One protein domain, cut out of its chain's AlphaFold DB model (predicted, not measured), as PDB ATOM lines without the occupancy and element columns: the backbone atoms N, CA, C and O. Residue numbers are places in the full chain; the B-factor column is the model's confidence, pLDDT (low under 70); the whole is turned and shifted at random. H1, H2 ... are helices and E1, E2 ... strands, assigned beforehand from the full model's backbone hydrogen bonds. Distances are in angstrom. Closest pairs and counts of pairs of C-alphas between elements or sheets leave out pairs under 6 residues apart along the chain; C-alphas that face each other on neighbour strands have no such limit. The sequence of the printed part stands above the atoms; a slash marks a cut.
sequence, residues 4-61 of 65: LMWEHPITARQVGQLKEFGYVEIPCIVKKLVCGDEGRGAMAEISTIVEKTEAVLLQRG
ATOM      1  N   LEU A   4     199.165 289.470 162.277       91.88
ATOM      2  CA  LEU A   4     199.822 290.321 161.282       91.88
ATOM      3  C   LEU A   4     200.588 289.500 160.237       91.88
ATOM      4  O   LEU A   4     200.576 289.828 159.054       91.88
ATOM      5  N   MET A   5     201.223 288.402 160.653       93.44
ATOM      6  CA  MET A   5     201.863 287.469 159.726       93.44
ATOM      7  C   MET A   5     200.835 286.742 158.857       93.44
ATOM      8  O   MET A   5     201.074 286.568 157.664       93.44
ATOM      9  N   TRP A   6     199.707 286.312 159.431       92.81
ATOM     10  CA  TRP A   6     198.666 285.597 158.689       92.81
ATOM     11  C   TRP A   6     197.995 286.486 157.634       92.81
ATOM     12  O   TRP A   6     197.761 286.047 156.511       92.81
ATOM     13  N   GLU A   7     197.728 287.741 157.982       92.44
ATOM     14  CA  GLU A   7     197.071 288.724 157.115       92.44
ATOM     15  C   GLU A   7     198.020 289.362 156.095       92.44
ATOM     16  O   GLU A   7     197.576 290.053 155.176       92.44
ATOM     17  N   HIS A   8     199.328 289.118 156.209       96.56
ATOM     18  CA  HIS A   8     200.296 289.672 155.279       96.56
ATOM     19  C   HIS A   8     200.041 289.164 153.840       96.56
ATOM     20  O   HIS A   8     199.938 287.949 153.628       96.56
ATOM     21  N   PRO A   9     200.033 290.037 152.811       97.69
ATOM     22  CA  PRO A   9     199.733 289.643 151.429       97.69
ATOM     23  C   PRO A   9     200.634 288.531 150.871       97.69
ATOM     24  O   PRO A   9     200.192 287.706 150.072       97.69
ATOM     25  N   ILE A  10     201.900 288.477 151.304       98.25
ATOM     26  CA  ILE A  10     202.823 287.393 150.920       98.25
ATOM     27  C   ILE A  10     202.331 286.039 151.442       98.25
ATOM     28  O   ILE A  10     202.362 285.071 150.689       98.25
ATOM     29  N   THR A  11     201.837 285.972 152.679       96.81
ATOM     30  CA  THR A  11     201.296 284.734 153.253       96.81
ATOM     31  C   THR A  11     200.085 284.267 152.453       96.81
ATOM     32  O   THR A  11     200.026 283.105 152.059       96.81
ATOM     33  N   ALA A  12     199.169 285.180 152.110       95.75
ATOM     34  CA  ALA A  12     198.017 284.864 151.266       95.75
ATOM     35  C   ALA A  12     198.438 284.307 149.892       95.75
ATOM     36  O   ALA A  12     197.910 283.285 149.449       95.75
ATOM     37  N   ARG A  13     199.438 284.926 149.247       98.44
ATOM     38  CA  ARG A  13     200.002 284.441 147.976       98.44
ATOM     39  C   ARG A  13     200.625 283.051 148.119       98.44
ATOM     40  O   ARG A  13     200.350 282.185 147.296       98.44
ATOM     41  N   GLN A  14     201.435 282.825 149.152       97.56
ATOM     42  CA  GLN A  14     202.109 281.544 149.390       97.56
ATOM     43  C   GLN A  14     201.111 280.415 149.669       97.56
ATOM     44  O   GLN A  14     201.238 279.330 149.104       97.56
ATOM     45  N   VAL A  15     200.084 280.672 150.485       96.50
ATOM     46  CA  VAL A  15     199.000 279.710 150.737       96.50
ATOM     47  C   VAL A  15     198.241 279.399 149.445       96.50
ATOM     48  O   VAL A  15     197.934 278.237 149.186       96.50
ATOM     49  N   GLY A  16     197.980 280.411 148.609       97.56
ATOM     50  CA  GLY A  16     197.396 280.224 147.279       97.56
ATOM     51  C   GLY A  16     198.229 279.288 146.398       97.56
ATOM     52  O   GLY A  16     197.704 278.298 145.897       97.56
ATOM     53  N   GLN A  17     199.539 279.530 146.306       98.44
ATOM     54  CA  GLN A  17     200.457 278.682 145.535       98.44
ATOM     55  C   GLN A  17     200.486 277.233 146.039       98.44
ATOM     56  O   GLN A  17     200.487 276.299 145.243       98.44
ATOM     57  N   LEU A  18     200.463 277.016 147.359       98.12
ATOM     58  CA  LEU A  18     200.384 275.663 147.912       98.12
ATOM     59  C   LEU A  18     199.093 274.958 147.472       98.12
ATOM     60  O   LEU A  18     199.143 273.802 147.049       98.12
ATOM     61  N   LYS A  19     197.947 275.647 147.538       96.62
ATOM     62  CA  LYS A  19     196.655 275.089 147.104       96.62
ATOM     63  C   LYS A  19     196.668 274.700 145.626       96.62
ATOM     64  O   LYS A  19     196.150 273.639 145.290       96.62
ATOM     65  N   GLU A  20     197.308 275.495 144.769       98.00
ATOM     66  CA  GLU A  20     197.505 275.163 143.349       98.00
ATOM     67  C   GLU A  20     198.312 273.867 143.152       98.00
ATOM     68  O   GLU A  20     198.041 273.113 142.221       98.00
ATOM     69  N   PHE A  21     199.243 273.544 144.055       97.62
ATOM     70  CA  PHE A  21     199.997 272.281 144.028       97.62
ATOM     71  C   PHE A  21     199.209 271.068 144.553       97.62
ATOM     72  O   PHE A  21     199.731 269.954 144.567       97.62
ATOM     73  N   GLY A  22     197.966 271.256 145.006       94.75
ATOM     74  CA  GLY A  22     197.151 270.198 145.610       94.75
ATOM     75  C   GLY A  22     197.377 270.014 147.116       94.75
ATOM     76  O   GLY A  22     196.993 268.980 147.673       94.75
ATOM     77  N   TYR A  23     197.986 270.998 147.788       95.62
ATOM     78  CA  TYR A  23     198.018 271.059 149.250       95.62
ATOM     79  C   TYR A  23     196.596 271.127 149.816       95.62
ATOM     80  O   TYR A  23     195.775 271.941 149.391       95.62
ATOM     81  N   VAL A  24     196.324 270.297 150.825       94.69
ATOM     82  CA  VAL A  24     195.072 270.342 151.581       94.69
ATOM     83  C   VAL A  24     195.292 271.185 152.828       94.69
ATOM     84  O   VAL A  24     196.010 270.787 153.742       94.69
ATOM     85  N   GLU A  25     194.659 272.352 152.863       94.81
ATOM     86  CA  GLU A  25     194.745 273.254 154.005       94.81
ATOM     87  C   GLU A  25     193.902 272.759 155.186       94.81
ATOM     88  O   GLU A  25     192.722 272.429 155.038       94.81
ATOM     89  N   ILE A  26     194.504 272.789 156.376       96.12
ATOM     90  CA  ILE A  26     193.783 272.793 157.650       96.12
ATOM     91  C   ILE A  26     193.790 274.246 158.135       96.12
ATOM     92  O   ILE A  26     194.863 274.761 158.459       96.12
ATOM     93  N   PRO A  27     192.639 274.945 158.128       92.62
ATOM     94  CA  PRO A  27     192.615 276.378 158.372       92.62
ATOM     95  C   PRO A  27     193.056 276.701 159.800       92.62
ATOM     96  O   PRO A  27     192.715 276.002 160.754       92.62
ATOM     97  N   CYS A  28     193.789 277.801 159.946       92.00
ATOM     98  CA  CYS A  28     194.094 278.360 161.255       92.00
ATOM     99  C   CYS A  28     192.822 278.894 161.936       92.00
ATOM    100  O   CYS A  28     191.855 279.298 161.277       92.00
ATOM    101  N   ILE A  29     192.850 278.930 163.264       92.50
ATOM    102  CA  ILE A  29     191.744 279.385 164.108       92.50
ATOM    103  C   ILE A  29     192.051 280.751 164.730       92.50
ATOM    104  O   ILE A  29     193.187 281.240 164.687       92.50
ATOM    105  N   VAL A  30     191.016 281.370 165.297       88.12
ATOM    106  CA  VAL A  30     191.131 282.585 166.107       88.12
ATOM    107  C   VAL A  30     191.330 282.180 167.561       88.12
ATOM    108  O   VAL A  30     190.521 281.431 168.105       88.12
ATOM    109  N   LYS A  31     192.410 282.656 168.180       82.62
ATOM    110  CA  LYS A  31     192.674 282.516 169.617       82.62
ATOM    111  C   LYS A  31     193.505 283.702 170.096       82.62
ATOM    112  O   LYS A  31     194.338 284.193 169.350       82.62
ATOM    113  N   LYS A  32     193.348 284.080 171.362       80.25
ATOM    114  CA  LYS A  32     194.382 283.917 172.396       80.25
ATOM    115  C   LYS A  32     195.869 283.877 171.990       80.25
ATOM    116  O   LYS A  32     196.497 282.880 172.341       80.25
ATOM    117  N   LEU A  33     196.442 284.810 171.228       69.12
ATOM    118  CA  LEU A  33     197.836 284.681 170.776       69.12
ATOM    119  C   LEU A  33     198.837 285.006 171.895       69.12
ATOM    120  O   LEU A  33     198.525 285.708 172.853       69.12
ATOM    121  N   VAL A  34     200.079 284.527 171.746       68.25
ATOM    122  CA  VAL A  34     201.177 284.771 172.706       68.25
ATOM    123  C   VAL A  34     201.477 286.268 172.880       68.25
ATOM    124  O   VAL A  34     201.911 286.678 173.950       68.25
ATOM    125  N   CYS A  35     201.201 287.100 171.868       70.44
ATOM    126  CA  CYS A  35     201.314 288.561 171.961       70.44
ATOM    127  C   CYS A  35     200.211 289.226 172.804       70.44
ATOM    128  O   CYS A  35     200.306 290.415 173.083       70.44
ATOM    129  N   GLY A  36     199.187 288.478 173.226       71.75
ATOM    130  CA  GLY A  36     198.040 288.992 173.972       71.75
ATOM    131  C   GLY A  36     196.835 289.349 173.102       71.75
ATOM    132  O   GLY A  36     195.739 289.462 173.652       71.75
ATOM    133  N   ASP A  37     197.012 289.444 171.782       74.69
ATOM    134  CA  ASP A  37     195.934 289.731 170.833       74.69
ATOM    135  C   ASP A  37     195.046 288.508 170.596       74.69
ATOM    136  O   ASP A  37     195.518 287.370 170.526       74.69
ATOM    137  N   GLU A  38     193.750 288.743 170.418       81.56
ATOM    138  CA  GLU A  38     192.836 287.737 169.891       81.56
ATOM    139  C   GLU A  38     192.727 287.918 168.382       81.56
ATOM    140  O   GLU A  38     192.229 288.931 167.893       81.56
ATOM    141  N   GLY A  39     193.220 286.940 167.629       84.06
ATOM    142  CA  GLY A  39     193.214 287.049 166.184       84.06
ATOM    143  C   GLY A  39     193.509 285.737 165.483       84.06
ATOM    144  O   GLY A  39     193.782 284.700 166.097       84.06
ATOM    145  N   ARG A  40     193.389 285.775 164.159       85.19
ATOM    146  CA  ARG A  40     193.564 284.610 163.294       85.19
ATOM    147  C   ARG A  40     195.043 284.251 163.173       85.19
ATOM    148  O   ARG A  40     195.891 285.135 163.193       85.19
ATOM    149  N   GLY A  41     195.361 282.964 163.051       86.88
ATOM    150  CA  GLY A  41     196.739 282.488 162.859       86.88
ATOM    151  C   GLY A  41     197.188 281.428 163.865       86.88
ATOM    152  O   GLY A  41     198.260 280.834 163.693       86.88
ATOM    153  N   ALA A  42     196.368 281.136 164.879       91.25
ATOM    154  CA  ALA A  42     196.595 280.007 165.769       91.25
ATOM    155  C   ALA A  42     196.408 278.678 165.019       91.25
ATOM    156  O   ALA A  42     195.559 278.555 164.137       91.25
ATOM    157  N   MET A  43     197.218 277.677 165.362       93.44
ATOM    158  CA  MET A  43     197.084 276.333 164.801       93.44
ATOM    159  C   MET A  43     195.725 275.738 165.193       93.44
ATOM    160  O   MET A  43     195.247 275.986 166.301       93.44
ATOM    161  N   ALA A  44     195.118 274.961 164.292       95.00
ATOM    162  CA  ALA A  44     193.947 274.154 164.622       95.00
ATOM    163  C   ALA A  44     194.234 273.214 165.807       95.00
ATOM    164  O   ALA A  44     195.391 272.911 166.112       95.00
ATOM    165  N   GLU A  45     193.177 272.745 166.469       95.50
ATOM    166  CA  GLU A  45     193.326 271.754 167.535       95.50
ATOM    167  C   GLU A  45     193.951 270.465 167.010       95.50
ATOM    168  O   GLU A  45     193.722 270.065 165.867       95.50
ATOM    169  N   ILE A  46     194.706 269.785 167.873       96.69
ATOM    170  CA  ILE A  46     195.366 268.522 167.523       96.69
ATOM    171  C   ILE A  46     194.339 267.496 167.032       96.69
ATOM    172  O   ILE A  46     194.582 266.851 166.016       96.69
ATOM    173  N   SER A  47     193.180 267.391 167.691       97.31
ATOM    174  CA  SER A  47     192.094 266.497 167.264       97.31
ATOM    175  C   SER A  47     191.647 266.791 165.833       97.31
ATOM    176  O   SER A  47     191.626 265.889 165.004       97.31
ATOM    177  N   THR A  48     191.412 268.061 165.499       96.56
ATOM    178  CA  THR A  48     191.049 268.486 164.139       96.56
ATOM    179  C   THR A  48     192.136 268.144 163.120       96.56
ATOM    180  O   THR A  48     191.827 267.746 161.995       96.56
ATOM    181  N   ILE A  49     193.413 268.293 163.490       97.50
ATOM    182  CA  ILE A  49     194.535 267.941 162.611       97.50
ATOM    183  C   ILE A  49     194.552 266.438 162.337       97.50
ATOM    184  O   ILE A  49     194.672 266.038 161.176       97.50
ATOM    185  N   VAL A  50     194.416 265.617 163.380       97.56
ATOM    186  CA  VAL A  50     194.394 264.153 163.272       97.56
ATOM    187  C   VAL A  50     193.212 263.704 162.417       97.56
ATOM    188  O   VAL A  50     193.431 263.084 161.381       97.56
ATOM    189  N   GLU A  51     191.992 264.126 162.759       96.94
ATOM    190  CA  GLU A  51     190.764 263.779 162.033       96.94
ATOM    191  C   GLU A  51     190.861 264.124 160.542       96.94
ATOM    192  O   GLU A  51     190.525 263.319 159.668       96.94
ATOM    193  N   LYS A  52     191.361 265.324 160.216       97.06
ATOM    194  CA  LYS A  52     191.484 265.752 158.820       97.06
ATOM    195  C   LYS A  52     192.561 264.969 158.076       97.06
ATOM    196  O   LYS A  52     192.377 264.664 156.896       97.06
ATOM    197  N   THR A  53     193.663 264.648 158.748       96.56
ATOM    198  CA  THR A  53     194.754 263.855 158.169       96.56
ATOM    199  C   THR A  53     194.281 262.438 157.873       96.56
ATOM    200  O   THR A  53     194.439 261.973 156.745       96.56
ATOM    201  N   GLU A  54     193.630 261.781 158.833       96.94
ATOM    202  CA  GLU A  54     193.051 260.447 158.661       96.94
ATOM    203  C   GLU A  54     192.036 260.422 157.519       96.94
ATOM    204  O   GLU A  54     192.138 259.576 156.633       96.94
ATOM    205  N   ALA A  55     191.124 261.400 157.462       96.06
ATOM    206  CA  ALA A  55     190.154 261.507 156.375       96.06
ATOM    207  C   ALA A  55     190.829 261.591 154.994       96.06
ATOM    208  O   ALA A  55     190.402 260.918 154.054       96.06
ATOM    209  N   VAL A  56     191.901 262.382 154.860       96.00
ATOM    210  CA  VAL A  56     192.656 262.500 153.600       96.00
ATOM    211  C   VAL A  56     193.389 261.201 153.264       96.00
ATOM    212  O   VAL A  56     193.399 260.790 152.103       96.00
ATOM    213  N   LEU A  57     193.996 260.540 154.250       96.06
ATOM    214  CA  LEU A  57     194.701 259.278 154.028       96.06
ATOM    215  C   LEU A  57     193.738 258.144 153.653       96.06
ATOM    216  O   LEU A  57     194.050 257.378 152.741       96.06
ATOM    217  N   LEU A  58     192.560 258.072 154.279       96.69
ATOM    218  CA  LEU A  58     191.497 257.120 153.935       96.69
ATOM    219  C   LEU A  58     190.983 257.348 152.512       96.69
ATOM    220  O   LEU A  58     190.922 256.406 151.725       96.69
ATOM    221  N   GLN A  59     190.691 258.599 152.139       94.81
ATOM    222  CA  GLN A  59     190.271 258.949 150.774       94.81
ATOM    223  C   GLN A  59     191.313 258.557 149.717       94.81
ATOM    224  O   GLN A  59     190.956 258.233 148.588       94.81
ATOM    225  N   ARG A  60     192.600 258.577 150.081       94.56
ATOM    226  CA  ARG A  60     193.715 258.177 149.210       94.56
ATOM    227  C   ARG A  60     194.054 256.683 149.291       94.56
ATOM    228  O   ARG A  60     194.973 256.252 148.600       94.56
ATOM    229  N   GLY A  61     193.364 255.904 150.127       95.69
ATOM    230  CA  GLY A  61     193.658 254.483 150.351       95.69
ATOM    231  C   GLY A  61     195.014 254.219 151.020       95.69
ATOM    232  O   GLY A  61     195.552 253.119 150.909       95.69
TER     233      GLY A  61
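What this domain is: This is residues 4 to 61 of the 65 residues of the protein "Flavoprotein domain-containing protein" of Pseudonaja textilis (UniProt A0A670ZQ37). The model is a flat, loose, open frame: the helix H2 makes one long side, residues 21 to 28 lead from its end to a small two-stranded hairpin of E1 and E2, and the short helix H1 comes back beside E2, leaving the middle open. From the hairpin the longest helix, H3, runs on away from it, so that the hairpin and H3 together make the longest axis. The printed part has 58 residues, with three named helices and two named strands in the order H1, H2, E1, E2, H3; the sheet's order is E1 - E2, antiparallel, and the class is mixed, helices and strands. The whole is loose, with a radius of gyration of the C-alphas of 13.6 A, and spans 42 by 26 by 10 A.

How they stand to each other: H1, residues 4 to 7, and H2, residues 9 to 20, are close but not clearly touching; their closest C-alphas, those of Met 5 and Thr 11, are 7.0 A apart. Residues 8 to 14, of which 9 to 14 belong to H2, stand free, and so do residues 16 to 22, of which 16 to 20 belong to H2. E1, residues 29 to 32, and E2, residues 38 to 42, form a hairpin of antiparallel neighbour strands, with 129 degrees between their directions. N 29 and O 42 are within hydrogen-bond range at 2.9 A, and N 31 and O 39 at 3.2 A. The closest C-alphas of H1 and E2 are those of Trp 6 and Gly 41, 5.5 A apart. H3, residues 46 to 59, is apart from H1, H2 and E1. H2 is apart from E2, and H1 is apart from E1. In H2 and H3 every O i to N i+4 pair is within hydrogen-bond range; H1 is too short for such a pair.

Where its parts are: H1 begins at C-alpha 4, (199.822, 290.321, 161.282). H2 measures 16.7 A from first to last C-alpha and ends at C-alpha 20, (197.505, 275.163, 143.349). E1 measures 9.8 A and E2 9.5 A. H3 measures 20.0 A and ends at C-alpha 59, (190.271, 258.949, 150.774).

The domain as a whole: The two C-alphas farthest apart are those of Gly 36 and Gly 61, at 42.0 A. The printed part has no cut. The links H1 to H2, E1 to E2 and E2 to H3 are tight, the link H2 to E1, with 8 residues, is short, and no link is long. The mean pLDDT of the printed part is 92.2, and residues 33 to 34, in the link from E1 to E2, are under 70.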